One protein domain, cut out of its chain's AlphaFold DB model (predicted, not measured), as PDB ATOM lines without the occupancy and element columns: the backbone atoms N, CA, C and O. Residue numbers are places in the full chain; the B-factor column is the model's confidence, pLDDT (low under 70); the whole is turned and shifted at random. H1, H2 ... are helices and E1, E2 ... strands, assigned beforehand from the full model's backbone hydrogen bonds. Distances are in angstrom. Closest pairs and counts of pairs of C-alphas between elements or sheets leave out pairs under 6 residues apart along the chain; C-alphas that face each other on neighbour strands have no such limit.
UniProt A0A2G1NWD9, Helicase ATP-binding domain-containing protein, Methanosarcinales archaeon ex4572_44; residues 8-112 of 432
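What this domain is: This is residues 8 to 112 of the 432 residues of the protein "Helicase ATP-binding domain-containing protein" of Methanosarcinales archaeon ex4572_44 (UniProt A0A2G1NWD9). One strongly twisted sheet of seven strands makes the body of this domain and curls round the helix H2; H1 and H2 cover one face of it as a second layer, while the short H3 only grazes the sheet. Five strands, E1 to E5, fold back and forth as a meander, each the antiparallel neighbour of the one before, and E6 and E7 continue the sheet beside E1. The printed part has 105 residues, with three named helices and seven named strands in the chain order E1 E2 E3 E4 E5 H1 E6 H2 E7 H3; the sheet is mixed, in the order E5 E4 E3 E2 E1 E6 E7, and the class is mixed, helices and strands. The whole is compact and rounded, with a radius of gyration of the C-alphas of 12.9 A and spans of 37 by 31 by 26 A.

Where its parts are: Find C-alpha 8 at (569.608, 580.532, 434.701); there E1, residues 8 to 14, begins. E2 is residues 17 to 24, 22.6 A from first to last C-alpha. E3, residues 27 to 39, is the longest strand at 34.3 A and bends by 55 degrees at residue 30; look for its last C-alpha at (581.702, 564.678, 416.088). E4, residues 42 to 52, runs 29.4 A, and E5 is residues 55 to 59. Next come H1, residues 61 to 70, 15.1 A long, and E6, residues 73 to 78. H2 is residues 86 to 94, 12.3 A long, and E7 is residues 100 to 103. H3, residues 106 to 110, ends at C-alpha 110, (569.911, 564.829, 443.952).

How they stand to each other: Start at the inner strands E3 and E4, a hairpin at 152 degrees, where N 33 and O 49 are 2.7 A apart, within hydrogen-bond range. On the other side of E4 from E3, E5 is an edge strand and forms a hairpin with E4, with N 57 and O 50 at 2.8 A. Go the other way and E2 is antiparallel to E3 at 148 degrees, with N 20 and O 32 at 2.8 A. E1 is antiparallel to E2 at 159 degrees, with N 21 and O 10 at 2.8 A. E6 is parallel to E1 at 35 degrees, with N 11 and O 75 at 2.8 A. The other edge strand, E7, is parallel to E6 at 41 degrees, with N 76 and O 100 at 2.8 A. E6, H2 and E7 form a strand-helix-strand unit, two parallel neighbour strands with a helix between, whose crossover is right-handed. H1 is on the sheet at a height of 7.3 A, over E3 and slantwise to the strands, at 55 degrees to E3 on the local plane. The closest C-alphas of H1 and E4 are those of Pro 61 and Phe 48, 5.1 A apart. H2 is on the same face as H1, and its closest C-alpha to E4 is that of Met 91, 5.0 A from that of Phe 43. H1 and H2 are apart, and H3 only grazes the sheet with its residues 106 to 109. Every O i to N i+4 pair is within hydrogen-bond range in H2 and H3, and 5 of 6 are in H1.

The domain as a whole: Look for the two C-alphas farthest apart at Gly 25 and Val 40, 37.4 A from each other. The first and last printed C-alphas, Ser 8 and Tyr 112, are 14.0 A apart. The printed part has no cut. No link is long; the link from E6 to H2, with 7 residues, is short, and the others are tight. The mean pLDDT of the printed part is 90.9, and residues 80 to 82, in that short link, are under 70.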
ATOM      1  N   SER A   8     568.342 581.214 434.416       93.88
ATOM      2  CA  SER A   8     569.608 580.532 434.701       93.88
ATOM      3  C   SER A   8     569.530 579.062 434.294       93.88
ATOM      4  O   SER A   8     568.520 578.392 434.538       93.88
ATOM      5  N   VAL A   9     570.612 578.524 433.728       95.62
ATOM      6  CA  VAL A   9     570.749 577.084 433.473       95.62
ATOM      7  C   VAL A   9     571.906 576.530 434.290       95.62
ATOM      8  O   VAL A   9     573.069 576.799 434.004       95.62
ATOM      9  N   VAL A  10     571.582 575.725 435.298       94.06
ATOM     10  CA  VAL A  10     572.571 575.059 436.150       94.06
ATOM     11  C   VAL A  10     572.836 573.665 435.604       94.06
ATOM     12  O   VAL A  10     571.914 572.867 435.440       94.06
ATOM     13  N   VAL A  11     574.096 573.359 435.326       94.12
ATOM     14  CA  VAL A  11     574.512 572.120 434.676       94.12
ATOM     15  C   VAL A  11     575.316 571.275 435.647       94.12
ATOM     16  O   VAL A  11     576.270 571.765 436.245       94.12
ATOM     17  N   PHE A  12     574.982 569.993 435.764       92.25
ATOM     18  CA  PHE A  12     575.817 569.023 436.472       92.25
ATOM     19  C   PHE A  12     575.923 567.707 435.690       92.25
ATOM     20  O   PHE A  12     574.940 567.278 435.070       92.25
ATOM     21  N   PRO A  13     577.104 567.066 435.668       90.31
ATOM     22  CA  PRO A  13     577.327 565.859 434.898       90.31
ATOM     23  C   PRO A  13     576.876 564.626 435.671       90.31
ATOM     24  O   PRO A  13     577.038 564.513 436.886       90.31
ATOM     25  N   LEU A  14     576.365 563.653 434.930       86.25
ATOM     26  CA  LEU A  14     576.229 562.266 435.349       86.25
ATOM     27  C   LEU A  14     577.000 561.386 434.357       86.25
ATOM     28  O   LEU A  14     577.458 561.857 433.320       86.25
ATOM     29  N   ARG A  15     577.153 560.090 434.663       82.56
ATOM     30  CA  ARG A  15     578.047 559.180 433.916       82.56
ATOM     31  C   ARG A  15     577.889 559.193 432.388       82.56
ATOM     32  O   ARG A  15     578.859 558.900 431.704       82.56
ATOM     33  N   SER A  16     576.694 559.448 431.860       86.50
ATOM     34  CA  SER A  16     576.404 559.349 430.419       86.50
ATOM     35  C   SER A  16     575.619 560.530 429.843       86.50
ATOM     36  O   SER A  16     575.263 560.512 428.666       86.50
ATOM     37  N   TYR A  17     575.306 561.541 430.652       92.81
ATOM     38  CA  TYR A  17     574.540 562.712 430.227       92.81
ATOM     39  C   TYR A  17     574.722 563.870 431.206       92.81
ATOM     40  O   TYR A  17     575.106 563.680 432.359       92.81
ATOM     41  N   PHE A  18     574.383 565.069 430.753       94.25
ATOM     42  CA  PHE A  18     574.345 566.282 431.556       94.25
ATOM     43  C   PHE A  18     572.912 566.591 431.963       94.25
ATOM     44  O   PHE A  18     571.990 566.487 431.151       94.25
ATOM     45  N   VAL A  19     572.719 566.986 433.217       94.38
ATOM     46  CA  VAL A  19     571.437 567.494 433.699       94.38
ATOM     47  C   VAL A  19     571.454 569.014 433.622       94.38
ATOM     48  O   VAL A  19     572.396 569.642 434.094       94.38
ATOM     49  N   LEU A  20     570.417 569.595 433.022       95.62
ATOM     50  CA  LEU A  20     570.213 571.034 432.881       95.62
ATOM     51  C   LEU A  20     569.033 571.444 433.767       95.62
ATOM     52  O   LEU A  20     567.873 571.253 433.404       95.62
ATOM     53  N   LEU A  21     569.313 572.002 434.938       94.75
ATOM     54  CA  LEU A  21     568.315 572.621 435.804       94.75
ATOM     55  C   LEU A  21     567.992 574.019 435.280       94.75
ATOM     56  O   LEU A  21     568.821 574.921 435.376       94.75
ATOM     57  N   VAL A  22     566.790 574.193 434.732       94.69
ATOM     58  CA  VAL A  22     566.354 575.478 434.175       94.69
ATOM     59  C   VAL A  22     565.544 576.229 435.215       94.69
ATOM     60  O   VAL A  22     564.502 575.746 435.671       94.69
ATOM     61  N   LEU A  23     566.030 577.408 435.590       92.81
ATOM     62  CA  LEU A  23     565.489 578.235 436.660       92.81
ATOM     63  C   LEU A  23     565.032 579.583 436.099       92.81
ATOM     64  O   LEU A  23     565.716 580.162 435.264       92.81
ATOM     65  N   SER A  24     563.910 580.107 436.588       91.81
ATOM     66  CA  SER A  24     563.501 581.499 436.374       91.81
ATOM     67  C   SER A  24     563.297 582.157 437.731       91.81
ATOM     68  O   SER A  24     562.544 581.644 438.562       91.81
ATOM     69  N   GLY A  25     564.041 583.236 437.994       83.06
ATOM     70  CA  GLY A  25     564.011 583.909 439.298       83.06
ATOM     71  C   GLY A  25     564.348 582.967 440.465       83.06
ATOM     72  O   GLY A  25     563.754 583.069 441.534       83.06
ATOM     73  N   GLY A  26     565.226 581.981 440.237       79.25
ATOM     74  CA  GLY A  26     565.606 580.955 441.220       79.25
ATOM     75  C   GLY A  26     564.620 579.789 441.375       79.25
ATOM     76  O   GLY A  26     564.947 578.798 442.025       79.25
ATOM     77  N   THR A  27     563.444 579.844 440.745       85.38
ATOM     78  CA  THR A  27     562.459 578.753 440.786       85.38
ATOM     79  C   THR A  27     562.648 577.811 439.604       85.38
ATOM     80  O   THR A  27     562.768 578.246 438.459       85.38
ATOM     81  N   ARG A  28     562.646 576.499 439.860       90.38
ATOM     82  CA  ARG A  28     562.788 575.481 438.813       90.38
ATOM     83  C   ARG A  28     561.573 575.449 437.889       90.38
ATOM     84  O   ARG A  28     560.472 575.139 438.332       90.38
ATOM     85  N   ILE A  29     561.814 575.638 436.595       91.56
ATOM     86  CA  ILE A  29     560.809 575.506 435.534       91.56
ATOM     87  C   ILE A  29     560.718 574.051 435.064       91.56
ATOM     88  O   ILE A  29     559.634 573.477 434.996       91.56
ATOM     89  N   PHE A  30     561.861 573.446 434.725       93.69
ATOM     90  CA  PHE A  30     561.961 572.056 434.277       93.69
ATOM     91  C   PHE A  30     563.393 571.525 434.424       93.69
ATOM     92  O   PHE A  30     564.328 572.279 434.702       93.69
ATOM     93  N   VAL A  31     563.560 570.216 434.225       95.12
ATOM     94  CA  VAL A  31     564.864 569.537 434.222       95.12
ATOM     95  C   VAL A  31     565.133 568.970 432.834       95.12
ATOM     96  O   VAL A  31     564.328 568.206 432.313       95.12
ATOM     97  N   GLY A  32     566.245 569.354 432.221       95.44
ATOM     98  CA  GLY A  32     566.730 568.811 430.959       95.44
ATOM     99  C   GLY A  32     567.764 567.706 431.167       95.44
ATOM    100  O   GLY A  32     568.535 567.740 432.117       95.44
ATOM    101  N   PHE A  33     567.811 566.751 430.248       95.88
ATOM    102  CA  PHE A  33     568.758 565.642 430.203       95.88
ATOM    103  C   PHE A  33     569.384 565.617 428.812       95.88
ATOM    104  O   PHE A  33     568.690 565.350 427.826       95.88
ATOM    105  N   LEU A  34     570.672 565.931 428.728       96.81
ATOM    106  CA  LEU A  34     571.392 566.142 427.480       96.81
ATOM    107  C   LEU A  34     572.504 565.111 427.310       96.81
ATOM    108  O   LEU A  34     573.425 565.042 428.119       96.81
ATOM    109  N   VAL A  35     572.445 564.346 426.226       96.06
ATOM    110  CA  VAL A  35     573.521 563.438 425.813       96.06
ATOM    111  C   VAL A  35     574.346 564.123 424.733       96.06
ATOM    112  O   VAL A  35     573.781 564.666 423.775       96.06
ATOM    113  N   LEU A  36     575.668 564.079 424.890       95.06
ATOM    114  CA  LEU A  36     576.634 564.589 423.924       95.06
ATOM    115  C   LEU A  36     577.415 563.433 423.299       95.06
ATOM    116  O   LEU A  36     577.743 562.471 423.985       95.06
ATOM    117  N   GLU A  37     577.757 563.574 422.022       94.25
ATOM    118  CA  GLU A  37     578.699 562.695 421.322       94.25
ATOM    119  C   GLU A  37     579.764 563.527 420.609       94.25
ATOM    120  O   GLU A  37     579.510 564.665 420.196       94.25
ATOM    121  N   GLU A  38     580.963 562.964 420.477       92.88
ATOM    122  CA  GLU A  38     582.059 563.582 419.739       92.88
ATOM    123  C   GLU A  38     581.812 563.461 418.231       92.88
ATOM    124  O   GLU A  38     581.608 562.376 417.694       92.88
ATOM    125  N   MET A  39     581.828 564.599 417.540       89.44
ATOM    126  CA  MET A  39     581.702 564.678 416.088       89.44
ATOM    127  C   MET A  39     582.955 565.337 415.505       89.44
ATOM    128  O   MET A  39     583.721 565.981 416.216       89.44
ATOM    129  N   VAL A  40     583.115 565.300 414.177       84.00
ATOM    130  CA  VAL A  40     584.248 565.937 413.462       84.00
ATOM    131  C   VAL A  40     584.434 567.423 413.821       84.00
ATOM    132  O   VAL A  40     585.537 567.952 413.747       84.00
ATOM    133  N   LYS A  41     583.356 568.117 414.215       81.44
ATOM    134  CA  LYS A  41     583.363 569.541 414.601       81.44
ATOM    135  C   LYS A  41     583.335 569.767 416.126       81.44
ATOM    136  O   LYS A  41     582.951 570.854 416.559       81.44
ATOM    137  N   GLY A  42     583.683 568.754 416.919       86.88
ATOM    138  CA  GLY A  42     583.610 568.746 418.383       86.88
ATOM    139  C   GLY A  42     582.315 568.129 418.922       86.88
ATOM    140  O   GLY A  42     581.472 567.659 418.156       86.88
ATOM    141  N   PHE A  43     582.141 568.149 420.244       92.94
ATOM    142  CA  PHE A  43     580.979 567.556 420.914       92.94
ATOM    143  C   PHE A  43     579.654 568.215 420.509       92.94
ATOM    144  O   PHE A  43     579.554 569.445 420.407       92.94
ATOM    145  N   ARG A  44     578.620 567.400 420.260       93.81
ATOM    146  CA  ARG A  44     577.287 567.863 419.845       93.81
ATOM    147  C   ARG A  44     576.158 567.150 420.594       93.81
ATOM    148  O   ARG A  44     576.277 565.959 420.873       93.81
ATOM    149  N   PRO A  45     575.041 567.852 420.868       95.00
ATOM    150  CA  PRO A  45     573.809 567.234 421.344       95.00
ATOM    151  C   PRO A  45     573.293 566.164 420.390       95.00
ATOM    152  O   PRO A  45     573.026 566.458 419.226       95.00
ATOM    153  N   VAL A  46     573.077 564.954 420.902       95.94
ATOM    154  CA  VAL A  46     572.443 563.856 420.146       95.94
ATOM    155  C   VAL A  46     571.077 563.473 420.698       95.94
ATOM    156  O   VAL A  46     570.223 562.971 419.970       95.94
ATOM    157  N   ARG A  47     570.829 563.751 421.981       96.00
ATOM    158  CA  ARG A  47     569.542 563.487 422.622       96.00
ATOM    159  C   ARG A  47     569.263 564.529 423.687       96.00
ATOM    160  O   ARG A  47     570.109 564.766 424.545       96.00
ATOM    161  N   PHE A  48     568.062 565.099 423.658       96.94
ATOM    162  CA  PHE A  48     567.605 566.034 424.676       96.94
ATOM    163  C   PHE A  48     566.214 565.647 425.174       96.94
ATOM    164  O   PHE A  48     565.252 565.587 424.409       96.94
ATOM    165  N   ARG A  49     566.109 565.336 426.463       96.44
ATOM    166  CA  ARG A  49     564.845 565.029 427.143       96.44
ATOM    167  C   ARG A  49     564.568 566.074 428.200       96.44
ATOM    168  O   ARG A  49     565.493 566.537 428.848       96.44
ATOM    169  N   VAL A  50     563.302 566.398 428.411       96.06
ATOM    170  CA  VAL A  50     562.875 567.351 429.431       96.06
ATOM    171  C   VAL A  50     561.829 566.709 430.329       96.06
ATOM    172  O   VAL A  50     560.905 566.067 429.841       96.06
ATOM    173  N   LEU A  51     561.977 566.895 431.636       93.75
ATOM    174  CA  LEU A  51     560.992 566.581 432.659       93.75
ATOM    175  C   LEU A  51     560.363 567.887 433.151       93.75
ATOM    176  O   LEU A  51     561.025 568.699 433.805       93.75
ATOM    177  N   ARG A  52     559.077 568.073 432.849       91.69
ATOM    178  CA  ARG A  52     558.277 569.230 433.263       91.69
ATOM    179  C   ARG A  52     556.970 568.739 433.872       91.69
ATOM    180  O   ARG A  52     556.284 567.922 433.266       91.69
ATOM    181  N   ASP A  53     556.657 569.190 435.084       85.31
ATOM    182  CA  ASP A  53     555.440 568.805 435.817       85.31
ATOM    183  C   ASP A  53     555.225 567.277 435.894       85.31
ATOM    184  O   ASP A  53     554.119 566.764 435.736       85.31
ATOM    185  N   GLY A  54     556.320 566.526 436.079       85.50
ATOM    186  CA  GLY A  54     556.307 565.058 436.154       85.50
ATOM    187  C   GLY A  54     556.145 564.338 434.810       85.50
ATOM    188  O   GLY A  54     556.136 563.110 434.782       85.50
ATOM    189  N   ARG A  55     556.036 565.068 433.693       90.38
ATOM    190  CA  ARG A  55     555.922 564.503 432.344       90.38
ATOM    191  C   ARG A  55     557.239 564.616 431.597       90.38
ATOM    192  O   ARG A  55     557.860 565.677 431.559       90.38
ATOM    193  N   GLU A  56     557.640 563.513 430.981       93.00
ATOM    194  CA  GLU A  56     558.830 563.459 430.144       93.00
ATOM    195  C   GLU A  56     558.486 563.732 428.682       93.00
ATOM    196  O   GLU A  56     557.574 563.128 428.119       93.00
ATOM    197  N   GLN A  57     559.261 564.608 428.053       94.19
ATOM    198  CA  GLN A  57     559.144 564.951 426.644       94.19
ATOM    199  C   GLN A  57     560.509 564.820 425.963       94.19
ATOM    200  O   GLN A  57     561.526 565.269 426.494       94.19
ATOM    201  N   LEU A  58     560.540 564.194 424.785       94.12
ATOM    202  CA  LEU A  58     561.717 564.192 423.916       94.12
ATOM    203  C   LEU A  58     561.670 565.442 423.035       94.12
ATOM    204  O   LEU A  58     560.672 565.683 422.358       94.12
ATOM    205  N   LEU A  59     562.750 566.208 423.063       94.31
ATOM    206  CA  LEU A  59     562.927 567.440 422.308       94.31
ATOM    207  C   LEU A  59     564.009 567.249 421.244       94.31
ATOM    208  O   LEU A  59     564.832 566.329 421.325       94.31
ATOM    209  N   GLN A  60     564.003 568.111 420.229       95.12
ATOM    210  CA  GLN A  60     565.048 568.078 419.211       95.12
ATOM    211  C   GLN A  60     566.389 568.466 419.856       95.12
ATOM    212  O   GLN A  60     566.431 569.420 420.634       95.12
ATOM    213  N   PRO A  61     567.516 567.795 419.544       93.12
ATOM    214  CA  PRO A  61     568.800 568.105 420.180       93.12
ATOM    215  C   PRO A  61     569.250 569.568 420.003       93.12
ATOM    216  O   PRO A  61     569.915 570.125 420.876       93.12
ATOM    217  N   SER A  62     568.842 570.220 418.910       93.19
ATOM    218  CA  SER A  62     569.086 571.647 418.657       93.19
ATOM    219  C   SER A  62     568.374 572.577 419.649       93.19
ATOM    220  O   SER A  62     568.866 573.679 419.901       93.19
ATOM    221  N   GLU A  63     567.267 572.147 420.260       95.12
ATOM    222  CA  GLU A  63     566.533 572.935 421.258       95.12
ATOM    223  C   GLU A  63     567.339 573.126 422.546       95.12
ATOM    224  O   GLU A  63     567.209 574.169 423.181       95.12
ATOM    225  N   ALA A  64     568.237 572.196 422.889       94.25
ATOM    226  CA  ALA A  64     569.159 572.373 424.012       94.25
ATOM    227  C   ALA A  64     570.114 573.556 423.781       94.25
ATOM    228  O   ALA A  64     570.353 574.354 424.682       94.25
ATOM    229  N   VAL A  65     570.621 573.715 422.553       94.19
ATOM    230  CA  VAL A  65     571.509 574.836 422.196       94.19
ATOM    231  C   VAL A  65     570.738 576.155 422.190       94.19
ATOM    232  O   VAL A  65     571.249 577.167 422.660       94.19
ATOM    233  N   LEU A  66     569.499 576.152 421.683       94.00
ATOM    234  CA  LEU A  66     568.626 577.331 421.716       94.00
ATOM    235  C   LEU A  66     568.286 577.751 423.149       94.00
ATOM    236  O   LEU A  66     568.275 578.944 423.438       94.00
ATOM    237  N   LEU A  67     568.037 576.784 424.033       94.69
ATOM    238  CA  LEU A  67     567.824 577.016 425.459       94.69
ATOM    239  C   LEU A  67     569.053 577.675 426.094       94.69
ATOM    240  O   LEU A  67     568.915 578.721 426.716       94.69
ATOM    241  N   LEU A  68     570.244 577.105 425.892       95.44
ATOM    242  CA  LEU A  68     571.490 577.646 426.443       95.44
ATOM    243  C   LEU A  68     571.811 579.044 425.890       95.44
ATOM    244  O   LEU A  68     572.268 579.898 426.635       95.44
ATOM    245  N   ARG A  69     571.511 579.320 424.612       94.81
ATOM    246  CA  ARG A  69     571.655 580.664 424.012       94.81
ATOM    247  C   ARG A  69     570.718 581.714 424.607       94.81
ATOM    248  O   ARG A  69     571.010 582.897 424.493       94.81
ATOM    249  N   ARG A  70     569.563 581.294 425.129       94.06
ATOM    250  CA  ARG A  70     568.562 582.178 425.743       94.06
ATOM    251  C   ARG A  70     568.772 582.363 427.241       94.06
ATOM    252  O   ARG A  70     568.110 583.220 427.810       94.06
ATOM    253  N   ALA A  71     569.604 581.533 427.864       94.25
ATOM    254  CA  ALA A  71     569.932 581.665 429.271       94.25
ATOM    255  C   ALA A  71     570.720 582.958 429.492       94.25
ATOM    256  O   ALA A  71     571.653 583.245 428.742       94.25
ATOM    257  N   ASP A  72     570.347 583.711 430.522       93.88
ATOM    258  CA  ASP A  72     571.110 584.874 430.969       93.88
ATOM    259  C   ASP A  72     572.452 584.429 431.569       93.88
ATOM    260  O   ASP A  72     573.460 585.118 431.429       93.88
ATOM    261  N   GLU A  73     572.481 583.241 432.182       94.56
ATOM    262  CA  GLU A  73     573.695 582.612 432.701       94.56
ATOM    263  C   GLU A  73     573.670 581.079 432.571       94.56
ATOM    264  O   GLU A  73     572.632 580.419 432.721       94.56
ATOM    265  N   ILE A  74     574.850 580.503 432.329       95.94
ATOM    266  CA  ILE A  74     575.095 579.057 432.343       95.94
ATOM    267  C   ILE A  74     576.072 578.770 433.480       95.94
ATOM    268  O   ILE A  74     577.222 579.202 433.446       95.94
ATOM    269  N   LEU A  75     575.612 578.022 434.476       93.69
ATOM    270  CA  LEU A  75     576.361 577.752 435.695       93.69
ATOM    271  C   LEU A  75     576.751 576.277 435.766       93.69
ATOM    272  O   LEU A  75     575.895 575.404 435.894       93.69
ATOM    273  N   LEU A  76     578.047 575.981 435.719       93.38
ATOM    274  CA  LEU A  76     578.571 574.635 435.927       93.38
ATOM    275  C   LEU A  76     578.672 574.363 437.431       93.38
ATOM    276  O   LEU A  76     579.463 574.987 438.144       93.38
ATOM    277  N   ALA A  77     577.842 573.445 437.918       90.38
ATOM    278  CA  ALA A  77     577.736 573.120 439.330       90.38
ATOM    279  C   ALA A  77     578.935 572.305 439.832       90.38
ATOM    280  O   ALA A  77     579.320 571.294 439.244       90.38
ATOM    281  N   SER A  78     579.470 572.709 440.978       85.00
ATOM    282  CA  SER A  78     580.432 571.949 441.767       85.00
ATOM    283  C   SER A  78     579.834 571.651 443.139       85.00
ATOM    284  O   SER A  78     579.315 572.546 443.799       85.00
ATOM    285  N   ASP A  79     579.880 570.395 443.574       75.75
ATOM    286  CA  ASP A  79     579.377 569.950 444.883       75.75
ATOM    287  C   ASP A  79     580.496 569.396 445.789       75.75
ATOM    288  O   ASP A  79     580.234 568.729 446.795       75.75
ATOM    289  N   GLY A  80     581.752 569.653 445.413       69.94
ATOM    290  CA  GLY A  80     582.949 569.120 446.064       69.94
ATOM    291  C   GLY A  80     583.468 567.792 445.516       69.94
ATOM    292  O   GLY A  80     584.533 567.358 445.948       69.94
ATOM    293  N   TYR A  81     582.793 567.164 444.547       67.75
ATOM    294  CA  TYR A  81     583.376 566.062 443.773       67.75
ATOM    295  C   TYR A  81     584.007 566.547 442.463       67.75
ATOM    296  O   TYR A  81     583.577 567.538 441.866       67.75
ATOM    297  N   GLN A  82     585.015 565.809 441.977       66.00
ATOM    298  CA  GLN A  82     585.488 565.974 440.604       66.00
ATOM    299  C   GLN A  82     584.354 565.620 439.642       66.00
ATOM    300  O   GLN A  82     583.966 564.463 439.499       66.00
ATOM    301  N   SER A  83     583.826 566.656 439.004       77.19
ATOM    302  CA  SER A  83     582.814 566.573 437.964       77.19
ATOM    303  C   SER A  83     583.491 566.821 436.619       77.19
ATOM    304  O   SER A  83     584.125 567.862 436.433       77.19
ATOM    305  N   ASP A  84     583.393 565.861 435.698       86.56
ATOM    306  CA  ASP A  84     583.946 566.002 434.352       86.56
ATOM    307  C   ASP A  84     582.976 566.783 433.460       86.56
ATOM    308  O   ASP A  84     581.891 566.315 433.115       86.56
ATOM    309  N   PHE A  85     583.384 567.998 433.107       90.31
ATOM    310  CA  PHE A  85     582.664 568.879 432.193       90.31
ATOM    311  C   PHE A  85     583.354 569.007 430.832       90.31
ATOM    312  O   PHE A  85     582.891 569.805 430.027       90.31
ATOM    313  N   SER A  86     584.437 568.268 430.560       90.50
ATOM    314  CA  SER A  86     585.272 568.430 429.355       90.50
ATOM    315  C   SER A  86     584.442 568.499 428.067       90.50
ATOM    316  O   SER A  86     584.414 569.532 427.399       90.50
ATOM    317  N   SER A  87     583.652 567.457 427.800       92.44
ATOM    318  CA  SER A  87     582.774 567.379 426.624       92.44
ATOM    319  C   SER A  87     581.723 568.496 426.553       92.44
ATOM    320  O   SER A  87     581.393 568.978 425.466       92.44
ATOM    321  N   PHE A  88     581.206 568.955 427.697       94.25
ATOM    322  CA  PHE A  88     580.240 570.053 427.749       94.25
ATOM    323  C   PHE A  88     580.905 571.409 427.501       94.25
ATOM    324  O   PHE A  88     580.385 572.209 426.728       94.25
ATOM    325  N   CYS A  89     582.075 571.658 428.093       93.69
ATOM    326  CA  CYS A  89     582.869 572.865 427.873       93.69
ATOM    327  C   CYS A  89     583.314 572.991 426.408       93.69
ATOM    328  O   CYS A  89     583.238 574.083 425.839       93.69
ATOM    329  N   ASP A  90     583.706 571.884 425.773       92.88
ATOM    330  CA  ASP A  90     584.049 571.840 424.347       92.88
ATOM    331  C   ASP A  90     582.840 572.179 423.464       92.88
ATOM    332  O   ASP A  90     582.945 572.934 422.486       92.88
ATOM    333  N   MET A  91     581.661 571.665 423.830       95.12
ATOM    334  CA  MET A  91     580.405 572.015 423.172       95.12
ATOM    335  C   MET A  91     580.096 573.511 423.337       95.12
ATOM    336  O   MET A  91     579.842 574.184 422.336       95.12
ATOM    337  N   LEU A  92     580.132 574.054 424.559       95.00
ATOM    338  CA  LEU A  92     579.865 575.476 424.817       95.00
ATOM    339  C   LEU A  92     580.815 576.379 424.020       95.00
ATOM    340  O   LEU A  92     580.362 577.317 423.361       95.00
ATOM    341  N   SER A  93     582.105 576.036 423.992       92.69
ATOM    342  CA  SER A  93     583.132 576.756 423.231       92.69
ATOM    343  C   SER A  93     582.842 576.735 421.727       92.69
ATOM    344  O   SER A  93     582.893 577.775 421.070       92.69
ATOM    345  N   SER A  94     582.434 575.579 421.186       91.38
ATOM    346  CA  SER A  94     582.036 575.434 419.775       91.38
ATOM    347  C   SER A  94     580.849 576.326 419.385       91.38
ATOM    348  O   SER A  94     580.714 576.701 418.221       91.38
ATOM    349  N   PHE A  95     579.972 576.651 420.340       90.69
ATOM    350  CA  PHE A  95     578.812 577.521 420.133       90.69
ATOM    351  C   PHE A  95     579.025 578.966 420.602       90.69
ATOM    352  O   PHE A  95     578.094 579.766 420.456       90.69
ATOM    353  N   GLN A  96     580.227 579.307 421.088       93.06
ATOM    354  CA  GLN A  96     580.585 580.621 421.636       93.06
ATOM    355  C   GLN A  96     579.697 581.028 422.824       93.06
ATOM    356  O   GLN A  96     579.220 582.157 422.902       93.06
ATOM    357  N   LEU A  97     579.430 580.081 423.725       94.38
ATOM    358  CA  LEU A  97     578.628 580.294 424.927       94.38
ATOM    359  C   LEU A  97     579.532 580.480 426.147       94.38
ATOM    360  O   LEU A  97     580.389 579.638 426.417       94.38
ATOM    361  N   GLY A  98     579.323 581.578 426.876       92.56
ATOM    362  CA  GLY A  98     579.970 581.824 428.163       92.56
ATOM    363  C   GLY A  98     579.373 580.957 429.268       92.56
ATOM    364  O   GLY A  98     578.213 580.551 429.193       92.56
ATOM    365  N   TRP A  99     580.174 580.660 430.285       95.44
ATOM    366  CA  TRP A  99     579.747 579.920 431.465       95.44
ATOM    367  C   TRP A  99     580.575 580.332 432.674       95.44
ATOM    368  O   TRP A  99     581.740 580.697 432.534       95.44
ATOM    369  N   ASP A 100     579.978 580.183 433.852       92.31
ATOM    370  CA  ASP A 100     580.629 580.375 435.144       92.31
ATOM    371  C   ASP A 100     580.525 579.103 435.991       92.31
ATOM    372  O   ASP A 100     579.748 578.192 435.696       92.31
ATOM    373  N   ARG A 101     581.331 579.007 437.051       89.62
ATOM    374  CA  ARG A 101     581.215 577.930 438.046       89.62
ATOM    375  C   ARG A 101     580.447 578.403 439.263       89.62
ATOM    376  O   ARG A 101     580.608 579.534 439.709       89.62
ATOM    377  N   VAL A 102     579.670 577.494 439.839       88.00
ATOM    378  CA  VAL A 102     578.938 577.739 441.082       88.00
ATOM    379  C   VAL A 102     579.096 576.558 442.027       88.00
ATOM    380  O   VAL A 102     578.959 575.405 441.620       88.00
ATOM    381  N   TYR A 103     579.368 576.841 443.299       87.62
ATOM    382  CA  TYR A 103     579.353 575.818 444.334       87.62
ATOM    383  C   TYR A 103     577.921 575.620 444.838       87.62
ATOM    384  O   TYR A 103     577.198 576.586 445.094       87.62
ATOM    385  N   VAL A 104     577.472 574.373 444.945       89.00
ATOM    386  CA  VAL A 104     576.074 574.044 445.256       89.00
ATOM    387  C   VAL A 104     575.963 572.884 446.229       89.00
ATOM    388  O   VAL A 104     576.855 572.049 446.363       89.00
ATOM    389  N   CYS A 105     574.820 572.801 446.902       90.38
ATOM    390  CA  CYS A 105     574.526 571.679 447.779       90.38
ATOM    391  C   CYS A 105     574.246 570.405 446.964       90.38
ATOM    392  O   CYS A 105     573.182 570.263 446.356       90.38
ATOM    393  N   GLY A 106     575.162 569.434 447.030       87.50
ATOM    394  CA  GLY A 106     575.013 568.144 446.347       87.50
ATOM    395  C   GLY A 106     573.785 567.332 446.783       87.50
ATOM    396  O   GLY A 106     573.244 566.568 445.987       87.50
ATOM    397  N   LEU A 107     573.292 567.509 448.017       90.12
ATOM    398  CA  LEU A 107     572.042 566.874 448.464       90.12
ATOM    399  C   LEU A 107     570.808 567.500 447.800       90.12
ATOM    400  O   LEU A 107     569.897 566.773 447.423       90.12
ATOM    401  N   CYS A 108     570.798 568.819 447.574       90.19
ATOM    402  CA  CYS A 108     569.695 569.471 446.862       90.19
ATOM    403  C   CYS A 108     569.666 569.044 445.391       90.19
ATOM    404  O   CYS A 108     568.592 568.777 444.851       90.19
ATOM    405  N   LEU A 109     570.842 568.927 444.763       86.94
ATOM    406  CA  LEU A 109     570.962 568.506 443.367       86.94
ATOM    407  C   LEU A 109     570.382 567.110 443.110       86.94
ATOM    408  O   LEU A 109     569.777 566.903 442.059       86.94
ATOM    409  N   LYS A 110     570.517 566.171 444.060       85.50
ATOM    410  CA  LYS A 110     569.911 564.829 443.952       85.50
ATOM    411  C   LYS A 110     568.390 564.877 443.783       85.50
ATOM    412  O   LYS A 110     567.840 564.039 443.077       85.50
ATOM    413  N   ASP A 111     567.743 565.882 444.369       85.75
ATOM    414  CA  ASP A 111     566.297 566.113 444.266       85.75
ATOM    415  C   ASP A 111     565.927 567.090 443.135       85.75
ATOM    416  O   ASP A 111     564.804 567.599 443.081       85.75
ATOM    417  N   TYR A 112     566.873 567.415 442.244       87.62
ATOM    418  CA  TYR A 112     566.720 568.453 441.222       87.62
ATOM    419  C   TYR A 112     566.301 569.809 441.814       87.62
ATOM    420  O   TYR A 112     565.444 570.508 441.259       87.62
TER     421      TYR A 112